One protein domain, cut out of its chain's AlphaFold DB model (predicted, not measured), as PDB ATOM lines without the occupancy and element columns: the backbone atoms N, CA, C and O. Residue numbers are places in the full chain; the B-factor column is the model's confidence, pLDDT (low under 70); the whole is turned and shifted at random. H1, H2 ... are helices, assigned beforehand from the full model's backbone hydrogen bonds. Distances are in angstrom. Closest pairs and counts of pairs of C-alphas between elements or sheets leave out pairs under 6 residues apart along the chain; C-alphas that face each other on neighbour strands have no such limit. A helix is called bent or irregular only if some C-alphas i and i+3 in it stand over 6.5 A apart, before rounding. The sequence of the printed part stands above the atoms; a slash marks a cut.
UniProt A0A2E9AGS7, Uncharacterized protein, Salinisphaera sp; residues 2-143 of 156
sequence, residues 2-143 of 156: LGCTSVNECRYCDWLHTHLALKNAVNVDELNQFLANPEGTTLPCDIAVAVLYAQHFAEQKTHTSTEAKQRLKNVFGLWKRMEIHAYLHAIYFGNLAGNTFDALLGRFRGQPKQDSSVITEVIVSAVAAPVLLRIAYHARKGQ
ATOM      1  N   LEU A   2     -46.304  47.334  40.036       93.69
ATOM      2  CA  LEU A   2     -46.545  46.416  38.909       93.69
ATOM      3  C   LEU A   2     -47.322  47.038  37.738       93.69
ATOM      4  O   LEU A   2     -46.839  46.946  36.623       93.69
ATOM      5  N   GLY A   3     -48.410  47.779  37.975       94.06
ATOM      6  CA  GLY A   3     -49.148  48.433  36.875       94.06
ATOM      7  C   GLY A   3     -48.346  49.468  36.063       94.06
ATOM      8  O   GLY A   3     -48.637  49.696  34.901       94.06
ATOM      9  N   CYS A   4     -47.303  50.084  36.630       97.38
ATOM     10  CA  CYS A   4     -46.399  50.949  35.852       97.38
ATOM     11  C   CYS A   4     -45.364  50.104  35.087       97.38
ATOM     12  O   CYS A   4     -45.048  50.365  33.929       97.38
ATOM     13  N   THR A   5     -44.859  49.051  35.734       96.94
ATOM     14  CA  THR A   5     -43.879  48.130  35.149       96.94
ATOM     15  C   THR A   5     -44.454  47.272  34.026       96.94
ATOM     16  O   THR A   5     -43.706  46.957  33.109       96.94
ATOM     17  N   SER A   6     -45.751  46.961  34.032       94.94
ATOM     18  CA  SER A   6     -46.409  46.242  32.936       94.94
ATOM     19  C   SER A   6     -46.417  47.033  31.626       94.94
ATOM     20  O   SER A   6     -46.439  46.426  30.568       94.94
ATOM     21  N   VAL A   7     -46.372  48.369  31.690       96.62
ATOM     22  CA  VAL A   7     -46.266  49.240  30.505       96.62
ATOM     23  C   VAL A   7     -44.809  49.447  30.095       96.62
ATOM     24  O   VAL A   7     -44.481  49.449  28.917       96.62
ATOM     25  N   ASN A   8     -43.914  49.642  31.068       96.94
ATOM     26  CA  ASN A   8     -42.499  49.895  30.784       96.94
ATOM     27  C   ASN A   8     -41.680  48.619  30.511       96.94
ATOM     28  O   ASN A   8     -40.512  48.727  30.143       96.94
ATOM     29  N   GLU A   9     -42.241  47.435  30.758       95.44
ATOM     30  CA  GLU A   9     -41.671  46.114  30.444       95.44
ATOM     31  C   GLU A   9     -40.252  45.869  30.999       95.44
ATOM     32  O   GLU A   9     -39.396  45.241  30.378       95.44
ATOM     33  N   CYS A  10     -39.974  46.357  32.211       97.62
ATOM     34  CA  CYS A  10     -38.660  46.188  32.832       97.62
ATOM     35  C   CYS A  10     -38.551  44.867  33.598       97.62
ATOM     36  O   CYS A  10     -39.033  44.754  34.729       97.62
ATOM     37  N   ARG A  11     -37.819  43.892  33.041       97.06
ATOM     38  CA  ARG A  11     -37.671  42.544  33.627       97.06
ATOM     39  C   ARG A  11     -37.136  42.506  35.064       97.06
ATOM     40  O   ARG A  11     -37.514  41.630  35.838       97.06
ATOM     41  N   TYR A  12     -36.264  43.443  35.441       98.06
ATOM     42  CA  TYR A  12     -35.695  43.516  36.795       98.06
ATOM     43  C   TYR A  12     -36.750  43.926  37.812       98.06
ATOM     44  O   TYR A  12     -36.909  43.290  38.855       98.06
ATOM     45  N   CYS A  13     -37.470  44.996  37.493       98.06
ATOM     46  CA  CYS A  13     -38.520  45.527  38.339       98.06
ATOM     47  C   CYS A  13     -39.721  44.585  38.381       98.06
ATOM     48  O   CYS A  13     -40.292  44.396  39.451       98.06
ATOM     49  N   ASP A  14     -40.060  43.962  37.254       95.88
ATOM     50  CA  ASP A  14     -41.153  43.002  37.163       95.88
ATOM     51  C   ASP A  14     -40.895  41.800  38.080       95.88
ATOM     52  O   ASP A  14     -41.722  41.467  38.932       95.88
ATOM     53  N   TRP A  15     -39.683  41.234  38.020       96.00
ATOM     54  CA  TRP A  15     -39.258  40.178  38.936       96.00
ATOM     55  C   TRP A  15     -39.322  40.619  40.394       96.00
ATOM     56  O   TRP A  15     -39.991  39.973  41.205       96.00
ATOM     57  N   LEU A  16     -38.666  41.729  40.734       96.56
ATOM     58  CA  LEU A  16     -38.563  42.184  42.119       96.56
ATOM     59  C   LEU A  16     -39.943  42.478  42.718       96.56
ATOM     60  O   LEU A  16     -40.260  42.000  43.807       96.56
ATOM     61  N   HIS A  17     -40.764  43.258  42.019       95.25
ATOM     62  CA  HIS A  17     -42.038  43.716  42.558       95.25
ATOM     63  C   HIS A  17     -43.116  42.637  42.530       95.25
ATOM     64  O   HIS A  17     -43.968  42.658  43.414       95.25
ATOM     65  N   THR A  18     -43.035  41.655  41.627       92.50
ATOM     66  CA  THR A  18     -43.885  40.458  41.698       92.50
ATOM     67  C   THR A  18     -43.588  39.673  42.973       92.50
ATOM     68  O   THR A  18     -44.493  39.367  43.747       92.50
ATOM     69  N   HIS A  19     -42.307  39.427  43.270       91.62
ATOM     70  CA  HIS A  19     -41.912  38.705  44.483       91.62
ATOM     71  C   HIS A  19     -42.267  39.470  45.765       91.62
ATOM     72  O   HIS A  19     -42.637  38.858  46.767       91.62
ATOM     73  N   LEU A  20     -42.163  40.802  45.759       92.56
ATOM     74  CA  LEU A  20     -42.595  41.619  46.892       92.56
ATOM     75  C   LEU A  20     -44.120  41.619  47.054       92.56
ATOM     76  O   LEU A  20     -44.589  41.554  48.186       92.56
ATOM     77  N   ALA A  21     -44.889  41.655  45.964       90.19
ATOM     78  CA  ALA A  21     -46.350  41.597  46.020       90.19
ATOM     79  C   ALA A  21     -46.836  40.269  46.625       90.19
ATOM     80  O   ALA A  21     -47.619  40.285  47.575       90.19
ATOM     81  N   LEU A  22     -46.284  39.136  46.170       87.75
ATOM     82  CA  LEU A  22     -46.610  37.807  46.704       87.75
ATOM     83  C   LEU A  22     -46.295  37.684  48.203       87.75
ATOM     84  O   LEU A  22     -47.083  37.128  48.963       87.75
ATOM     85  N   LYS A  23     -45.176  38.261  48.662       87.62
ATOM     86  CA  LYS A  23     -44.819  38.279  50.093       87.62
ATOM     87  C   LYS A  23     -45.781  39.091  50.962       87.62
ATOM     88  O   LYS A  23     -45.839  38.848  52.160       87.62
ATOM     89  N   ASN A  24     -46.504  40.041  50.376       83.38
ATOM     90  CA  ASN A  24     -47.486  40.872  51.073       83.38
ATOM     91  C   ASN A  24     -48.928  40.380  50.851       83.38
ATOM     92  O   ASN A  24     -49.863  41.161  50.990       83.38
ATOM     93  N   ALA A  25     -49.102  39.096  50.502       76.12
ATOM     94  CA  ALA A  25     -50.399  38.446  50.298       76.12
ATOM     95  C   ALA A  25     -51.290  39.109  49.225       76.12
ATOM     96  O   ALA A  25     -52.513  38.997  49.270       76.12
ATOM     97  N   VAL A  26     -50.686  39.784  48.241       77.56
ATOM     98  CA  VAL A  26     -51.418  40.263  47.062       77.56
ATOM     99  C   VAL A  26     -51.701  39.074  46.144       77.56
ATOM    100  O   VAL A  26     -50.779  38.333  45.797       77.56
ATOM    101  N   ASN A  27     -52.954  38.919  45.712       79.56
ATOM    102  CA  ASN A  27     -53.329  37.956  44.679       79.56
ATOM    103  C   ASN A  27     -52.838  38.451  43.306       79.56
ATOM    104  O   ASN A  27     -53.515  39.210  42.612       79.56
ATOM    105  N   VAL A  28     -51.604  38.084  42.948       72.69
ATOM    106  CA  VAL A  28     -50.963  38.545  41.706       72.69
ATOM    107  C   VAL A  28     -51.624  37.943  40.465       72.69
ATOM    108  O   VAL A  28     -51.649  38.605  39.433       72.69
ATOM    109  N   ASP A  29     -52.204  36.745  40.557       74.38
ATOM    110  CA  ASP A  29     -52.902  36.120  39.427       74.38
ATOM    111  C   ASP A  29     -54.156  36.913  39.053       74.38
ATOM    112  O   ASP A  29     -54.355  37.245  37.887       74.38
ATOM    113  N   GLU A  30     -54.949  37.299  40.051       79.44
ATOM    114  CA  GLU A  30     -56.119  38.163  39.870       79.44
ATOM    115  C   GLU A  30     -55.723  39.555  39.349       79.44
ATOM    116  O   GLU A  30     -56.358  40.086  38.438       79.44
ATOM    117  N   LEU A  31     -54.623  40.123  39.859       78.19
ATOM    118  CA  LEU A  31     -54.085  41.389  39.358       78.19
ATOM    119  C   LEU A  31     -53.647  41.282  37.890       78.19
ATOM    120  O   LEU A  31     -53.948  42.176  37.105       78.19
ATOM    121  N   ASN A  32     -52.946  40.216  37.508       73.44
ATOM    122  CA  ASN A  32     -52.485  40.008  36.135       73.44
ATOM    123  C   ASN A  32     -53.650  39.750  35.175       73.44
ATOM    124  O   ASN A  32     -53.639  40.266  34.060       73.44
ATOM    125  N   GLN A  33     -54.670  39.006  35.611       79.81
ATOM    126  CA  GLN A  33     -55.901  38.815  34.842       79.81
ATOM    127  C   GLN A  33     -56.611  40.148  34.607       79.81
ATOM    128  O   GLN A  33     -56.953  40.460  33.469       79.81
ATOM    129  N   PHE A  34     -56.739  40.976  35.648       81.06
ATOM    130  CA  PHE A  34     -57.290  42.321  35.517       81.06
ATOM    131  C   PHE A  34     -56.454  43.211  34.586       81.06
ATOM    132  O   PHE A  34     -57.009  43.921  33.756       81.06
ATOM    133  N   LEU A  35     -55.122  43.166  34.690       76.44
ATOM    134  CA  LEU A  35     -54.223  43.932  33.820       76.44
ATOM    135  C   LEU A  35     -54.339  43.521  32.343       76.44
ATOM    136  O   LEU A  35     -54.218  44.379  31.472       76.44
ATOM    137  N   ALA A  36     -54.555  42.232  32.067       76.00
ATOM    138  CA  ALA A  36     -54.696  41.699  30.714       76.00
ATOM    139  C   ALA A  36     -56.107  41.899  30.133       76.00
ATOM    140  O   ALA A  36     -56.248  42.114  28.931       76.00
ATOM    141  N   ASN A  37     -57.146  41.817  30.970       77.69
ATOM    142  CA  ASN A  37     -58.540  42.005  30.583       77.69
ATOM    143  C   ASN A  37     -59.356  42.646  31.729       77.69
ATOM    144  O   ASN A  37     -59.998  41.929  32.505       77.69
ATOM    145  N   PRO A  38     -59.393  43.988  31.814       70.94
ATOM    146  CA  PRO A  38     -60.110  44.699  32.875       70.94
ATOM    147  C   PRO A  38     -61.624  44.434  32.914       70.94
ATOM    148  O   PRO A  38     -62.251  44.655  33.946       70.94
ATOM    149  N   GLU A  39     -62.221  43.972  31.810       74.31
ATOM    150  CA  GLU A  39     -63.654  43.651  31.719       74.31
ATOM    151  C   GLU A  39     -63.972  42.220  32.190       74.31
ATOM    152  O   GLU A  39     -65.111  41.918  32.540       74.31
ATOM    153  N   GLY A  40     -62.970  41.332  32.214       70.56
ATOM    154  CA  GLY A  40     -63.126  39.912  32.545       70.56
ATOM    155  C   GLY A  40     -62.847  39.554  34.006       70.56
ATOM    156  O   GLY A  40     -63.007  38.397  34.393       70.56
ATOM    157  N   THR A  41     -62.394  40.499  34.830       72.00
ATOM    158  CA  THR A  41     -62.047  40.266  36.242       72.00
ATOM    159  C   THR A  41     -62.384  41.502  37.068       72.00
ATOM    160  O   THR A  41     -62.156  42.626  36.632       72.00
ATOM    161  N   THR A  42     -62.939  41.319  38.267       76.00
ATOM    162  CA  THR A  42     -63.325  42.436  39.143       76.00
ATOM    163  C   THR A  42     -62.347  42.558  40.302       76.00
ATOM    164  O   THR A  42     -62.316  41.694  41.165       76.00
ATOM    165  N   LEU A  43     -61.595  43.658  40.351       80.00
ATOM    166  CA  LEU A  43     -60.838  44.061  41.537       80.00
ATOM    167  C   LEU A  43     -61.660  45.026  42.406       80.00
ATOM    168  O   LEU A  43     -62.559  45.705  41.895       80.00
ATOM    169  N   PRO A  44     -61.315  45.180  43.700       87.88
ATOM    170  CA  PRO A  44     -61.771  46.314  44.491       87.88
ATOM    171  C   PRO A  44     -61.557  47.633  43.736       87.88
ATOM    172  O   PRO A  44     -60.514  47.851  43.116       87.88
ATOM    173  N   CYS A  45     -62.569  48.506  43.761       87.19
ATOM    174  CA  CYS A  45     -62.614  49.721  42.938       87.19
ATOM    175  C   CYS A  45     -61.383  50.620  43.139       87.19
ATOM    176  O   CYS A  45     -60.863  51.199  42.185       87.19
ATOM    177  N   ASP A  46     -60.895  50.718  44.373       90.31
ATOM    178  CA  ASP A  46     -59.705  51.487  44.711       90.31
ATOM    179  C   ASP A  46     -58.435  50.896  44.089       90.31
ATOM    180  O   ASP A  46     -57.675  51.625  43.444       90.31
ATOM    181  N   ILE A  47     -58.245  49.579  44.193       90.00
ATOM    182  CA  ILE A  47     -57.130  48.863  43.561       90.00
ATOM    183  C   ILE A  47     -57.189  49.032  42.040       90.00
ATOM    184  O   ILE A  47     -56.196  49.449  41.443       90.00
ATOM    185  N   ALA A  48     -58.349  48.793  41.422       90.06
ATOM    186  CA  ALA A  48     -58.546  48.953  39.982       90.06
ATOM    187  C   ALA A  48     -58.174  50.369  39.512       90.06
ATOM    188  O   ALA A  48     -57.396  50.536  38.572       90.06
ATOM    189  N   VAL A  49     -58.663  51.406  40.204       93.81
ATOM    190  CA  VAL A  49     -58.361  52.806  39.868       93.81
ATOM    191  C   VAL A  49     -56.875  53.118  40.036       93.81
ATOM    192  O   VAL A  49     -56.305  53.784  39.174       93.81
ATOM    193  N   ALA A  50     -56.224  52.646  41.102       95.19
ATOM    194  CA  ALA A  50     -54.793  52.871  41.304       95.19
ATOM    195  C   ALA A  50     -53.935  52.177  40.231       95.19
ATOM    196  O   ALA A  50     -52.944  52.749  39.773       95.19
ATOM    197  N   VAL A  51     -54.319  50.965  39.822       93.62
ATOM    198  CA  VAL A  51     -53.620  50.175  38.800       93.62
ATOM    199  C   VAL A  51     -53.772  50.804  37.415       93.62
ATOM    200  O   VAL A  51     -52.757  51.079  36.775       93.62
ATOM    201  N   LEU A  52     -54.999  51.130  36.997       93.25
ATOM    202  CA  LEU A  52     -55.256  51.805  35.718       93.25
ATOM    203  C   LEU A  52     -54.584  53.184  35.668       93.25
ATOM    204  O   LEU A  52     -53.999  53.570  34.659       93.25
ATOM    205  N   TYR A  53     -54.599  53.918  36.785       97.00
ATOM    206  CA  TYR A  53     -53.875  55.183  36.888       97.00
ATOM    207  C   TYR A  53     -52.360  54.995  36.720       97.00
ATOM    208  O   TYR A  53     -51.709  55.819  36.080       97.00
ATOM    209  N   ALA A  54     -51.788  53.922  37.276       97.50
ATOM    210  CA  ALA A  54     -50.369  53.598  37.138       97.50
ATOM    211  C   ALA A  54     -49.974  53.252  35.693       97.50
ATOM    212  O   ALA A  54     -48.898  53.670  35.261       97.50
ATOM    213  N   GLN A  55     -50.832  52.527  34.965       95.75
ATOM    214  CA  GLN A  55     -50.632  52.223  33.545       95.75
ATOM    215  C   GLN A  55     -50.646  53.510  32.718       95.75
ATOM    216  O   GLN A  55     -49.642  53.841  32.091       95.75
ATOM    217  N   HIS A  56     -51.702  54.320  32.848       96.94
ATOM    218  CA  HIS A  56     -51.799  55.609  32.148       96.94
ATOM    219  C   HIS A  56     -50.638  56.551  32.495       96.94
ATOM    220  O   HIS A  56     -50.141  57.296  31.655       96.94
ATOM    221  N   PHE A  57     -50.157  56.522  33.742       98.12
ATOM    222  CA  PHE A  57     -48.978  57.285  34.148       98.12
ATOM    223  C   PHE A  57     -47.717  56.884  33.382       98.12
ATOM    224  O   PHE A  57     -46.947  57.763  32.991       98.12
ATOM    225  N   ALA A  58     -47.506  55.589  33.160       97.88
ATOM    226  CA  ALA A  58     -46.382  55.096  32.376       97.88
ATOM    227  C   ALA A  58     -46.543  55.423  30.883       97.88
ATOM    228  O   ALA A  58     -45.622  55.981  30.287       97.88
ATOM    229  N   GLU A  59     -47.723  55.163  30.311       96.88
ATOM    230  CA  GLU A  59     -48.040  55.404  28.892       96.88
ATOM    231  C   GLU A  59     -47.831  56.871  28.505       96.88
ATOM    232  O   GLU A  59     -47.221  57.182  27.483       96.88
ATOM    233  N   GLN A  60     -48.272  57.785  29.372       97.38
ATOM    234  CA  GLN A  60     -48.149  59.225  29.161       97.38
ATOM    235  C   GLN A  60     -46.795  59.790  29.606       97.38
ATOM    236  O   GLN A  60     -46.650  61.007  29.731       97.38
ATOM    237  N   LYS A  61     -45.797  58.942  29.894       96.38
ATOM    238  CA  LYS A  61     -44.461  59.361  30.349       96.38
ATOM    239  C   LYS A  61     -44.535  60.368  31.500       96.38
ATOM    240  O   LYS A  61     -43.922  61.431  31.450       96.38
ATOM    241  N   THR A  62     -45.312  60.037  32.531       95.44
ATOM    242  CA  THR A  62     -45.629  60.854  33.724       95.44
ATOM    243  C   THR A  62     -46.651  61.987  33.521       95.44
ATOM    244  O   THR A  62     -47.200  62.509  34.498       95.44
ATOM    245  N   HIS A  63     -47.027  62.317  32.281       93.88
ATOM    246  CA  HIS A  63     -47.980  63.388  31.955       93.88
ATOM    247  C   HIS A  63     -49.444  62.918  31.973       93.88
ATOM    248  O   HIS A  63     -50.180  63.066  31.002       93.88
ATOM    249  N   THR A  64     -49.899  62.369  33.104       90.94
ATOM    250  CA  THR A  64     -51.281  61.857  33.235       90.94
ATOM    251  C   THR A  64     -52.353  62.905  32.918       90.94
ATOM    252  O   THR A  64     -52.253  64.068  33.337       90.94
ATOM    253  N   SER A  65     -53.408  62.467  32.224       93.06
ATOM    254  CA  SER A  65     -54.528  63.323  31.814       93.06
ATOM    255  C   SER A  65     -55.334  63.862  33.000       93.06
ATOM    256  O   SER A  65     -55.273  63.348  34.127       93.06
ATOM    257  N   THR A  66     -56.096  64.926  32.754       94.31
ATOM    258  CA  THR A  66     -56.932  65.574  33.773       94.31
ATOM    259  C   THR A  66     -58.002  64.621  34.302       94.31
ATOM    260  O   THR A  66     -58.230  64.569  35.511       94.31
ATOM    261  N   GLU A  67     -58.589  63.807  33.428       95.69
ATOM    262  CA  GLU A  67     -59.623  62.820  33.746       95.69
ATOM    263  C   GLU A  67     -59.072  61.744  34.687       95.69
ATOM    264  O   GLU A  67     -59.662  61.472  35.732       95.69
ATOM    265  N   ALA A  68     -57.893  61.192  34.380       94.50
ATOM    266  CA  ALA A  68     -57.247  60.185  35.218       94.50
ATOM    267  C   ALA A  68     -56.883  60.748  36.600       94.50
ATOM    268  O   ALA A  68     -57.134  60.116  37.630       94.50
ATOM    269  N   LYS A  69     -56.343  61.976  36.643       95.75
ATOM    270  CA  LYS A  69     -56.061  62.684  37.902       95.75
ATOM    271  C   LYS A  69     -57.338  62.911  38.710       95.75
ATOM    272  O   LYS A  69     -57.310  62.751  39.930       95.75
ATOM    273  N   GLN A  70     -58.444  63.275  38.062       97.06
ATOM    274  CA  GLN A  70     -59.721  63.484  38.737       97.06
ATOM    275  C   GLN A  70     -60.302  62.168  39.262       97.06
ATOM    276  O   GLN A  70     -60.755  62.116  40.405       97.06
ATOM    277  N   ARG A  71     -60.218  61.082  38.489       95.69
ATOM    278  CA  ARG A  71     -60.658  59.757  38.940       95.69
ATOM    279  C   ARG A  71     -59.892  59.305  40.182       95.69
ATOM    280  O   ARG A  71     -60.516  58.862  41.141       95.69
ATOM    281  N   LEU A  72     -58.572  59.501  40.209       97.06
ATOM    282  CA  LEU A  72     -57.748  59.199  41.381       97.06
ATOM    283  C   LEU A  72     -58.146  60.054  42.601       97.06
ATOM    284  O   LEU A  72     -58.210  59.539  43.715       97.06
ATOM    285  N   LYS A  73     -58.445  61.350  42.402       97.62
ATOM    286  CA  LYS A  73     -58.927  62.266  43.460       97.62
ATOM    287  C   LYS A  73     -60.255  61.833  44.075       97.62
ATOM    288  O   LYS A  73     -60.423  62.013  45.275       97.62
ATOM    289  N   ASN A  74     -61.161  61.275  43.279       97.62
ATOM    290  CA  ASN A  74     -62.475  60.844  43.759       97.62
ATOM    291  C   ASN A  74     -62.404  59.604  44.666       97.62
ATOM    292  O   ASN A  74     -63.328  59.367  45.433       97.62
ATOM    293  N   VAL A  75     -61.326  58.820  44.572       97.50
ATOM    294  CA  VAL A  75     -61.147  57.569  45.326       97.50
ATOM    295  C   VAL A  75     -60.191  57.745  46.506       97.50
ATOM    296  O   VAL A  75     -60.402  57.170  47.568       97.50
ATOM    297  N   PHE A  76     -59.142  58.556  46.343       97.50
ATOM    298  CA  PHE A  76     -58.063  58.667  47.321       97.50
ATOM    299  C   PHE A  76     -57.895  60.088  47.869       97.50
ATOM    300  O   PHE A  76     -57.789  61.076  47.132       97.50
ATOM    301  N   GLY A  77     -57.748  60.176  49.194       97.94
ATOM    302  CA  GLY A  77     -57.368  61.405  49.890       97.94
ATOM    303  C   GLY A  77     -55.988  61.929  49.470       97.94
ATOM    304  O   GLY A  77     -55.188  61.224  48.852       97.94
ATOM    305  N   LEU A  78     -55.693  63.187  49.814       97.62
ATOM    306  CA  LEU A  78     -54.477  63.884  49.373       97.62
ATOM    307  C   LEU A  78     -53.186  63.109  49.677       97.62
ATOM    308  O   LEU A  78     -52.393  62.884  48.765       97.62
ATOM    309  N   TRP A  79     -53.010  62.655  50.918       97.94
ATOM    310  CA  TRP A  79     -51.802  61.944  51.346       97.94
ATOM    311  C   TRP A  79     -51.578  60.636  50.588       97.94
ATOM    312  O   TRP A  79     -50.484  60.394  50.086       97.94
ATOM    313  N   LYS A  80     -52.634  59.832  50.417       97.44
ATOM    314  CA  LYS A  80     -52.551  58.573  49.665       97.44
ATOM    315  C   LYS A  80     -52.227  58.825  48.190       97.44
ATOM    316  O   LYS A  80     -51.438  58.095  47.604       97.44
ATOM    317  N   ARG A  81     -52.764  59.894  47.591       97.50
ATOM    318  CA  ARG A  81     -52.401  60.287  46.218       97.50
ATOM    319  C   ARG A  81     -50.940  60.701  46.089       97.50
ATOM    320  O   ARG A  81     -50.301  60.311  45.119       97.50
ATOM    321  N   MET A  82     -50.417  61.461  47.051       97.69
ATOM    322  CA  MET A  82     -48.997  61.830  47.073       97.69
ATOM    323  C   MET A  82     -48.101  60.598  47.202       97.69
ATOM    324  O   MET A  82     -47.112  60.489  46.484       97.69
ATOM    325  N   GLU A  83     -48.476  59.648  48.057       97.69
ATOM    326  CA  GLU A  83     -47.779  58.370  48.211       97.69
ATOM    327  C   GLU A  83     -47.778  57.567  46.899       97.69
ATOM    328  O   GLU A  83     -46.720  57.141  46.433       97.69
ATOM    329  N   ILE A  84     -48.940  57.432  46.248       97.31
ATOM    330  CA  ILE A  84     -49.057  56.783  44.934       97.31
ATOM    331  C   ILE A  84     -48.136  57.470  43.919       97.31
ATOM    332  O   ILE A  84     -47.364  56.793  43.245       97.31
ATOM    333  N   HIS A  85     -48.160  58.802  43.821       97.38
ATOM    334  CA  HIS A  85     -47.294  59.551  42.902       97.38
ATOM    335  C   HIS A  85     -45.808  59.383  43.197       97.38
ATOM    336  O   HIS A  85     -45.028  59.243  42.255       97.38
ATOM    337  N   ALA A  86     -45.407  59.373  44.467       98.19
ATOM    338  CA  ALA A  86     -44.021  59.148  44.853       98.19
ATOM    339  C   ALA A  86     -43.551  57.758  44.396       98.19
ATOM    340  O   ALA A  86     -42.518  57.632  43.735       98.19
ATOM    341  N   TYR A  87     -44.353  56.724  44.660       97.94
ATOM    342  CA  TYR A  87     -44.051  55.365  44.220       97.94
ATOM    343  C   TYR A  87     -44.081  55.202  42.698       97.94
ATOM    344  O   TYR A  87     -43.265  54.448  42.170       97.94
ATOM    345  N   LEU A  88     -44.972  55.902  41.986       98.38
ATOM    346  CA  LEU A  88     -45.023  55.875  40.522       98.38
ATOM    347  C   LEU A  88     -43.795  56.520  39.884       98.38
ATOM    348  O   LEU A  88     -43.229  55.937  38.966       98.38
ATOM    349  N   HIS A  89     -43.319  57.656  40.394       98.44
ATOM    350  CA  HIS A  89     -42.059  58.222  39.908       98.44
ATOM    351  C   HIS A  89     -40.882  57.300  40.223       98.44
ATOM    352  O   HIS A  89     -40.080  57.020  39.334       98.44
ATOM    353  N   ALA A  90     -40.800  56.775  41.450       98.06
ATOM    354  CA  ALA A  90     -39.719  55.876  41.844       98.06
ATOM    355  C   ALA A  90     -39.635  54.643  40.930       98.06
ATOM    356  O   ALA A  90     -38.556  54.311  40.437       98.06
ATOM    357  N   ILE A  91     -40.768  53.988  40.653       98.31
ATOM    358  CA  ILE A  91     -40.782  52.811  39.779       98.31
ATOM    359  C   ILE A  91     -40.584  53.159  38.315       98.31
ATOM    360  O   ILE A  91     -39.900  52.416  37.624       98.31
ATOM    361  N   TYR A  92     -41.114  54.288  37.844       98.56
ATOM    362  CA  TYR A  92     -40.903  54.742  36.474       98.56
ATOM    363  C   TYR A  92     -39.408  54.969  36.211       98.56
ATOM    364  O   TYR A  92     -38.856  54.408  35.266       98.56
ATOM    365  N   PHE A  93     -38.713  55.673  37.113       97.69
ATOM    366  CA  PHE A  93     -37.256  55.824  37.046       97.69
ATOM    367  C   PHE A  93     -36.523  54.482  37.151       97.69
ATOM    368  O   PHE A  93     -35.598  54.234  36.377       97.69
ATOM    369  N   GLY A  94     -36.945  53.596  38.057       97.88
ATOM    370  CA  GLY A  94     -36.374  52.253  38.181       97.88
ATOM    371  C   GLY A  94     -36.531  51.416  36.907       97.88
ATOM    372  O   GLY A  94     -35.587  50.748  36.484       97.88
ATOM    373  N   ASN A  95     -37.694  51.488  36.257       98.50
ATOM    374  CA  ASN A  95     -37.969  50.790  35.007       98.50
ATOM    375  C   ASN A  95     -37.069  51.301  33.881       98.50
ATOM    376  O   ASN A  95     -36.422  50.490  33.219       98.50
ATOM    377  N   LEU A  96     -36.973  52.625  33.718       96.88
ATOM    378  CA  LEU A  96     -36.074  53.232  32.739       96.88
ATOM    379  C   LEU A  96     -34.621  52.821  32.991       96.88
ATOM    380  O   LEU A  96     -33.963  52.360  32.067       96.88
ATOM    381  N   ALA A  97     -34.148  52.885  34.238       97.75
ATOM    382  CA  ALA A  97     -32.786  52.486  34.583       97.75
ATOM    383  C   ALA A  97     -32.499  51.011  34.255       97.75
ATOM    384  O   ALA A  97     -31.460  50.701  33.671       97.75
ATOM    385  N   GLY A  98     -33.426  50.101  34.574       97.56
ATOM    386  CA  GLY A  98     -33.300  48.680  34.235       97.56
ATOM    387  C   GLY A  98     -33.286  48.420  32.725       97.56
ATOM    388  O   GLY A  98     -32.458  47.648  32.241       97.56
ATOM    389  N   ASN A  99     -34.140  49.111  31.969       96.50
ATOM    390  CA  ASN A  99     -34.189  48.997  30.509       96.50
ATOM    391  C   ASN A  99     -32.941  49.583  29.843       96.50
ATOM    392  O   ASN A  99     -32.435  49.030  28.868       96.50
ATOM    393  N   THR A 100     -32.415  50.681  30.382       96.69
ATOM    394  CA  THR A 100     -31.147  51.276  29.953       96.69
ATOM    395  C   THR A 100     -29.969  50.341  30.232       96.69
ATOM    396  O   THR A 100     -29.089  50.197  29.385       96.69
ATOM    397  N   PHE A 101     -29.977  49.635  31.365       96.75
ATOM    398  CA  PHE A 101     -28.981  48.605  31.658       96.75
ATOM    399  C   PHE A 101     -29.050  47.428  30.674       96.75
ATOM    400  O   PHE A 101     -28.018  46.956  30.197       96.75
ATOM    401  N   ASP A 102     -30.252  46.984  30.297       95.00
ATOM    402  CA  ASP A 102     -30.410  45.958  29.261       95.00
ATOM    403  C   ASP A 102     -29.980  46.426  27.871       95.00
ATOM    404  O   ASP A 102     -29.396  45.629  27.136       95.00
ATOM    405  N   ALA A 103     -30.195  47.698  27.526       95.06
ATOM    406  CA  ALA A 103     -29.678  48.271  26.286       95.06
ATOM    407  C   ALA A 103     -28.141  48.191  26.239       95.06
ATOM    408  O   ALA A 103     -27.593  47.694  25.251       95.06
ATOM    409  N   LEU A 104     -27.457  48.532  27.342       95.94
ATOM    410  CA  LEU A 104     -25.998  48.410  27.442       95.94
ATOM    411  C   LEU A 104     -25.530  46.955  27.291       95.94
ATOM    412  O   LEU A 104     -24.605  46.662  26.532       95.94
ATOM    413  N   LEU A 105     -26.188  46.017  27.982       93.56
ATOM    414  CA  LEU A 105     -25.885  44.589  27.840       93.56
ATOM    415  C   LEU A 105     -26.152  44.078  26.416       93.56
ATOM    416  O   LEU A 105     -25.418  43.218  25.931       93.56
ATOM    417  N   GLY A 106     -27.191  44.586  25.751       92.81
ATOM    418  CA  GLY A 106     -27.506  44.302  24.352       92.81
ATOM    419  C   GLY A 106     -26.386  44.743  23.415       92.81
ATOM    420  O   GLY A 106     -25.972  43.962  22.560       92.81
ATOM    421  N   ARG A 107     -25.798  45.927  23.634       93.25
ATOM    422  CA  ARG A 107     -24.634  46.394  22.858       93.25
ATOM    423  C   ARG A 107     -23.445  45.453  22.966       93.25
ATOM    424  O   ARG A 107     -22.869  45.106  21.939       93.25
ATOM    425  N   PHE A 108     -23.126  44.965  24.166       92.50
ATOM    426  CA  PHE A 108     -22.062  43.968  24.344       92.50
ATOM    427  C   PHE A 108     -22.356  42.629  23.646       92.50
ATOM    428  O   PHE A 108     -21.433  41.871  23.370       92.50
ATOM    429  N   ARG A 109     -23.624  42.346  23.329       92.50
ATOM    430  CA  ARG A 109     -24.062  41.175  22.549       92.50
ATOM    431  C   ARG A 109     -24.232  41.465  21.052       92.50
ATOM    432  O   ARG A 109     -24.738  40.610  20.334       92.50
ATOM    433  N   GLY A 110     -23.857  42.655  20.578       91.75
ATOM    434  CA  GLY A 110     -24.028  43.061  19.179       91.75
ATOM    435  C   GLY A 110     -25.463  43.446  18.795       91.75
ATOM    436  O   GLY A 110     -25.769  43.530  17.612       91.75
ATOM    437  N   GLN A 111     -26.340  43.693  19.772       91.38
ATOM    438  CA  GLN A 111     -27.742  44.086  19.584       91.38
ATOM    439  C   GLN A 111     -27.996  45.490  20.171       91.38
ATOM    440  O   GLN A 111     -28.648  45.619  21.211       91.38
ATOM    441  N   PRO A 112     -27.444  46.564  19.571       88.38
ATOM    442  CA  PRO A 112     -27.689  47.925  20.036       88.38
ATOM    443  C   PRO A 112     -29.152  48.326  19.825       88.38
ATOM    444  O   PRO A 112     -29.735  48.065  18.773       88.38
ATOM    445  N   LYS A 113     -29.741  49.023  20.799       88.94
ATOM    446  CA  LYS A 113     -31.093  49.579  20.673       88.94
ATOM    447  C   LYS A 113     -31.030  50.925  19.938       88.94
ATOM    448  O   LYS A 113     -30.264  51.802  20.335       88.94
ATOM    449  N   GLN A 114     -31.801  51.080  18.858       80.19
ATOM    450  CA  GLN A 114     -31.687  52.233  17.948       80.19
ATOM    451  C   GLN A 114     -31.997  53.572  18.640       80.19
ATOM    452  O   GLN A 114     -31.253  54.532  18.467       80.19
ATOM    453  N   ASP A 115     -32.989  53.602  19.532       81.94
ATOM    454  CA  ASP A 115     -33.435  54.825  20.219       81.94
ATOM    455  C   ASP A 115     -32.725  55.078  21.560       81.94
ATOM    456  O   ASP A 115     -33.334  55.528  22.534       81.94
ATOM    457  N   SER A 116     -31.436  54.742  21.663       85.88
ATOM    458  CA  SER A 116     -30.695  54.882  22.923       85.88
ATOM    459  C   SER A 116     -29.298  55.469  22.747       85.88
ATOM    460  O   SER A 116     -28.588  55.184  21.781       85.88
ATOM    461  N   SER A 117     -28.909  56.310  23.708       91.19
ATOM    462  CA  SER A 117     -27.598  56.960  23.767       91.19
ATOM    463  C   SER A 117     -26.616  56.113  24.571       91.19
ATOM    464  O   SER A 117     -26.875  55.794  25.731       91.19
ATOM    465  N   VAL A 118     -25.453  55.819  23.983       92.31
ATOM    466  CA  VAL A 118     -24.376  55.044  24.627       92.31
ATOM    467  C   VAL A 118     -23.899  55.704  25.924       92.31
ATOM    468  O   VAL A 118     -23.649  55.022  26.913       92.31
ATOM    469  N   ILE A 119     -23.798  57.036  25.949       93.62
ATOM    470  CA  ILE A 119     -23.354  57.770  27.143       93.62
ATOM    471  C   ILE A 119     -24.374  57.596  28.272       93.62
ATOM    472  O   ILE A 119     -24.004  57.260  29.397       93.62
ATOM    473  N   THR A 120     -25.662  57.773  27.960       92.94
ATOM    474  CA  THR A 120     -26.751  57.566  28.923       92.94
ATOM    475  C   THR A 120     -26.748  56.135  29.439       92.94
ATOM    476  O   THR A 120     -26.854  55.919  30.644       92.94
ATOM    477  N   GLU A 121     -26.569  55.161  28.548       95.56
ATOM    478  CA  GLU A 121     -26.452  53.757  28.916       95.56
ATOM    479  C   GLU A 121     -25.340  53.495  29.914       95.56
ATOM    480  O   GLU A 121     -25.610  52.901  30.953       95.56
ATOM    481  N   VAL A 122     -24.122  53.962  29.648       96.62
ATOM    482  CA  VAL A 122     -22.975  53.743  30.538       96.62
ATOM    483  C   VAL A 122     -23.193  54.407  31.896       96.62
ATOM    484  O   VAL A 122     -23.022  53.750  32.922       96.62
ATOM    485  N   ILE A 123     -23.606  55.677  31.924       96.75
ATOM    486  CA  ILE A 123     -23.760  56.435  33.176       96.75
ATOM    487  C   ILE A 123     -24.870  55.835  34.042       96.75
ATOM    488  O   ILE A 123     -24.645  55.524  35.213       96.75
ATOM    489  N   VAL A 124     -26.061  55.632  33.471       96.44
ATOM    490  CA  VAL A 124     -27.204  55.074  34.207       96.44
ATOM    491  C   VAL A 124     -26.898  53.650  34.663       96.44
ATOM    492  O   VAL A 124     -27.178  53.301  35.810       96.44
ATOM    493  N   SER A 125     -26.266  52.845  33.805       96.06
ATOM    494  CA  SER A 125     -25.865  51.482  34.153       96.06
ATOM    495  C   SER A 125     -24.865  51.446  35.292       96.06
ATOM    496  O   SER A 125     -25.028  50.631  36.191       96.06
ATOM    497  N   ALA A 126     -23.856  52.321  35.298       96.56
ATOM    498  CA  ALA A 126     -22.858  52.361  36.364       96.56
ATOM    499  C   ALA A 126     -23.501  52.633  37.733       96.56
ATOM    500  O   ALA A 126     -23.168  51.973  38.715       96.56
ATOM    501  N   VAL A 127     -24.472  53.552  37.782       96.62
ATOM    502  CA  VAL A 127     -25.202  53.886  39.014       96.62
ATOM    503  C   VAL A 127     -26.148  52.756  39.433       96.62
ATOM    504  O   VAL A 127     -26.205  52.400  40.609       96.62
ATOM    505  N   ALA A 128     -26.886  52.169  38.489       95.94
ATOM    506  CA  ALA A 128     -27.904  51.160  38.788       95.94
ATOM    507  C   ALA A 128     -27.336  49.738  38.978       95.94
ATOM    508  O   ALA A 128     -27.990  48.891  39.595       95.94
ATOM    509  N   ALA A 129     -26.125  49.464  38.480       95.38
ATOM    510  CA  ALA A 129     -25.528  48.129  38.430       95.38
ATOM    511  C   ALA A 129     -25.515  47.388  39.777       95.38
ATOM    512  O   ALA A 129     -25.918  46.225  39.777       95.38
ATOM    513  N   PRO A 130     -25.137  47.985  40.928       96.00
ATOM    514  CA  PRO A 130     -25.098  47.245  42.193       96.00
ATOM    515  C   PRO A 130     -26.451  46.627  42.569       96.00
ATOM    516  O   PRO A 130     -26.521  45.487  43.032       96.00
ATOM    517  N   VAL A 131     -27.541  47.358  42.322       96.06
ATOM    518  CA  VAL A 131     -28.905  46.898  42.607       96.06
ATOM    519  C   VAL A 131     -29.367  45.899  41.547       96.06
ATOM    520  O   VAL A 131     -29.830  44.808  41.887       96.06
ATOM    521  N   LEU A 132     -29.206  46.231  40.262       96.94
ATOM    522  CA  LEU A 132     -29.691  45.399  39.156       96.94
ATOM    523  C   LEU A 132     -28.954  44.061  39.056       96.94
ATOM    524  O   LEU A 132     -29.588  43.035  38.812       96.94
ATOM    525  N   LEU A 133     -27.641  44.036  39.303       96.62
ATOM    526  CA  LEU A 133     -26.858  42.801  39.335       96.62
ATOM    527  C   LEU A 133     -27.274  41.906  40.503       96.62
ATOM    528  O   LEU A 133     -27.372  40.693  40.328       96.62
ATOM    529  N   ARG A 134     -27.582  42.486  41.671       97.06
ATOM    530  CA  ARG A 134     -28.101  41.722  42.814       97.06
ATOM    531  C   ARG A 134     -29.464  41.107  42.500       97.06
ATOM    532  O   ARG A 134     -29.676  39.930  42.785       97.06
ATOM    533  N   ILE A 135     -30.364  41.871  41.877       97.31
ATOM    534  CA  ILE A 135     -31.663  41.370  41.406       97.31
ATOM    535  C   ILE A 135     -31.459  40.233  40.398       97.31
ATOM    536  O   ILE A 135     -31.988  39.142  40.595       97.31
ATOM    537  N   ALA A 136     -30.636  40.449  39.367       96.06
ATOM    538  CA  ALA A 136     -30.358  39.447  38.340       96.06
ATOM    539  C   ALA A 136     -29.729  38.173  38.914       96.06
ATOM    540  O   ALA A 136     -30.060  37.077  38.471       96.06
ATOM    541  N   TYR A 137     -28.843  38.298  39.904       96.69
ATOM    542  CA  TYR A 137     -28.251  37.157  40.594       96.69
ATOM    543  C   TYR A 137     -29.323  36.298  41.270       96.69
ATOM    544  O   TYR A 137     -29.376  35.090  41.040       96.69
ATOM    545  N   HIS A 138     -30.203  36.912  42.066       96.44
ATOM    546  CA  HIS A 138     -31.271  36.178  42.744       96.44
ATOM    547  C   HIS A 138     -32.281  35.588  41.757       96.44
ATOM    548  O   HIS A 138     -32.670  34.432  41.920       96.44
ATOM    549  N   ALA A 139     -32.642  36.332  40.712       94.88
ATOM    550  CA  ALA A 139     -33.553  35.856  39.680       94.88
ATOM    551  C   ALA A 139     -32.987  34.649  38.918       94.88
ATOM    552  O   ALA A 139     -33.672  33.642  38.757       94.88
ATOM    553  N   ARG A 140     -31.706  34.696  38.521       94.44
ATOM    554  CA  ARG A 140     -31.022  33.571  37.860       94.44
ATOM    555  C   ARG A 140     -30.849  32.370  38.780       94.44
ATOM    556  O   ARG A 140     -31.031  31.244  38.333       94.44
ATOM    557  N   LYS A 141     -30.530  32.592  40.062       94.88
ATOM    558  CA  LYS A 141     -30.458  31.514  41.062       94.88
ATOM    559  C   LYS A 141     -31.812  30.816  41.228       94.88
ATOM    560  O   LYS A 141     -31.843  29.607  41.411       94.88
ATOM    561  N   GLY A 142     -32.905  31.573  41.136       91.88
ATOM    562  CA  GLY A 142     -34.273  31.057  41.099       91.88
ATOM    563  C   GLY A 142     -34.735  30.549  39.729       91.88
ATOM    564  O   GLY A 142     -35.908  30.229  39.600       91.88
ATOM    565  N   GLN A 143     -33.851  30.487  38.723       90.56
ATOM    566  CA  GLN A 143     -34.141  30.016  37.360       90.56
ATOM    567  C   GLN A 143     -35.303  30.750  36.667       90.56
ATOM    568  O   GLN A 143     -36.041  30.172  35.870       90.56
TER     569      GLN A 143
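This is residues 2 to 143 of the 156 residues of an uncharacterized protein of Salinisphaera sp (UniProt A0A2E9AGS7). One long helix, H6, runs as a beam along nearly the whole length of the domain, with the other helices grouped about two parts of it. The short H1 sits in the middle, packed between H2, H4 and H6, with H5 on H4 and H3 at the far end of H2, while near the other end of H6 the bent H7 makes an L whose first arm packs on H6 and whose second reaches H2. The printed part has 142 residues with seven named helices, H1 to H7 in chain order, and no named strand: all helix. It is compact, with a radius of gyration of the C-alphas of 16.5 A and spans of 47 by 34 by 27 A.

H6, residues 78 to 108, touches H1, residues 2 to 8, with residues 88 to 96 alone, at a steep tilt of 42 degrees; the closest C-alphas, of Asn 8 and Asn 95, are 6.3 A apart. H4, residues 45 to 59, touches H1 at a shallow tilt of 20 degrees, the same way, closest at the C-alphas of Cys 4 and Ala 54, 4.9 A. H4 touches residues 84 to 92 of H6 alone, closest at the C-alphas of Ala 54 and Leu 88, 6.7 A. H5, residues 66 to 75, forms a helical hairpin with H4, closest at the C-alphas of Tyr 53 and Ala 68, 6.3 A. H2, residues 11 to 23, forms a helical hairpin with H1 at 8 degrees, closest at the C-alphas of Thr 5 and Asp 14, 6.1 A. H3, residues 28 to 36, and H2 only just touch, and only at the corner, with 3 pairs of C-alphas within 8 A, the closest those of Leu 22 and Val 28, 6.7 A. H7, residues 118 to 141, was assigned as one helix by its hydrogen bonds but is bent, with C-alphas 127 and 130 7.4 A apart; its arms H7a, residues 118 to 127, and H7b, residues 130 to 141, are about perpendicular at 81 degrees. H7a touches residues 97 to 104 of H6 alone, closest at the C-alphas of Phe 101 and Ser 125, 4.9 A. H7b touches residues 12 to 16 of H2 alone, closest at the C-alphas of Tyr 12 and Ile 135, 6.5 A. Every O i to N i+4 pair is within hydrogen-bond range in H2, H3, H4, H6, H7a and H7b; H1 has 2 of 3 and H5 5 of 6.

H6 is 45.5 A long, from C-alpha 78 at (-54.477, 63.884, 49.373) to C-alpha 108 at (-22.062, 43.968, 24.344). H4 is 21.0 A long and H2 18.5 A. H7b ends at C-alpha 141, (-30.458, 31.514, 41.062).

The C-alphas of Asn 74 and Gly 110, the two farthest apart, are 49.0 A apart. The printed part has no cut and no long link. The mean pLDDT of the printed part is 92.4, that of H3 is 77, and no printed residue is under 70.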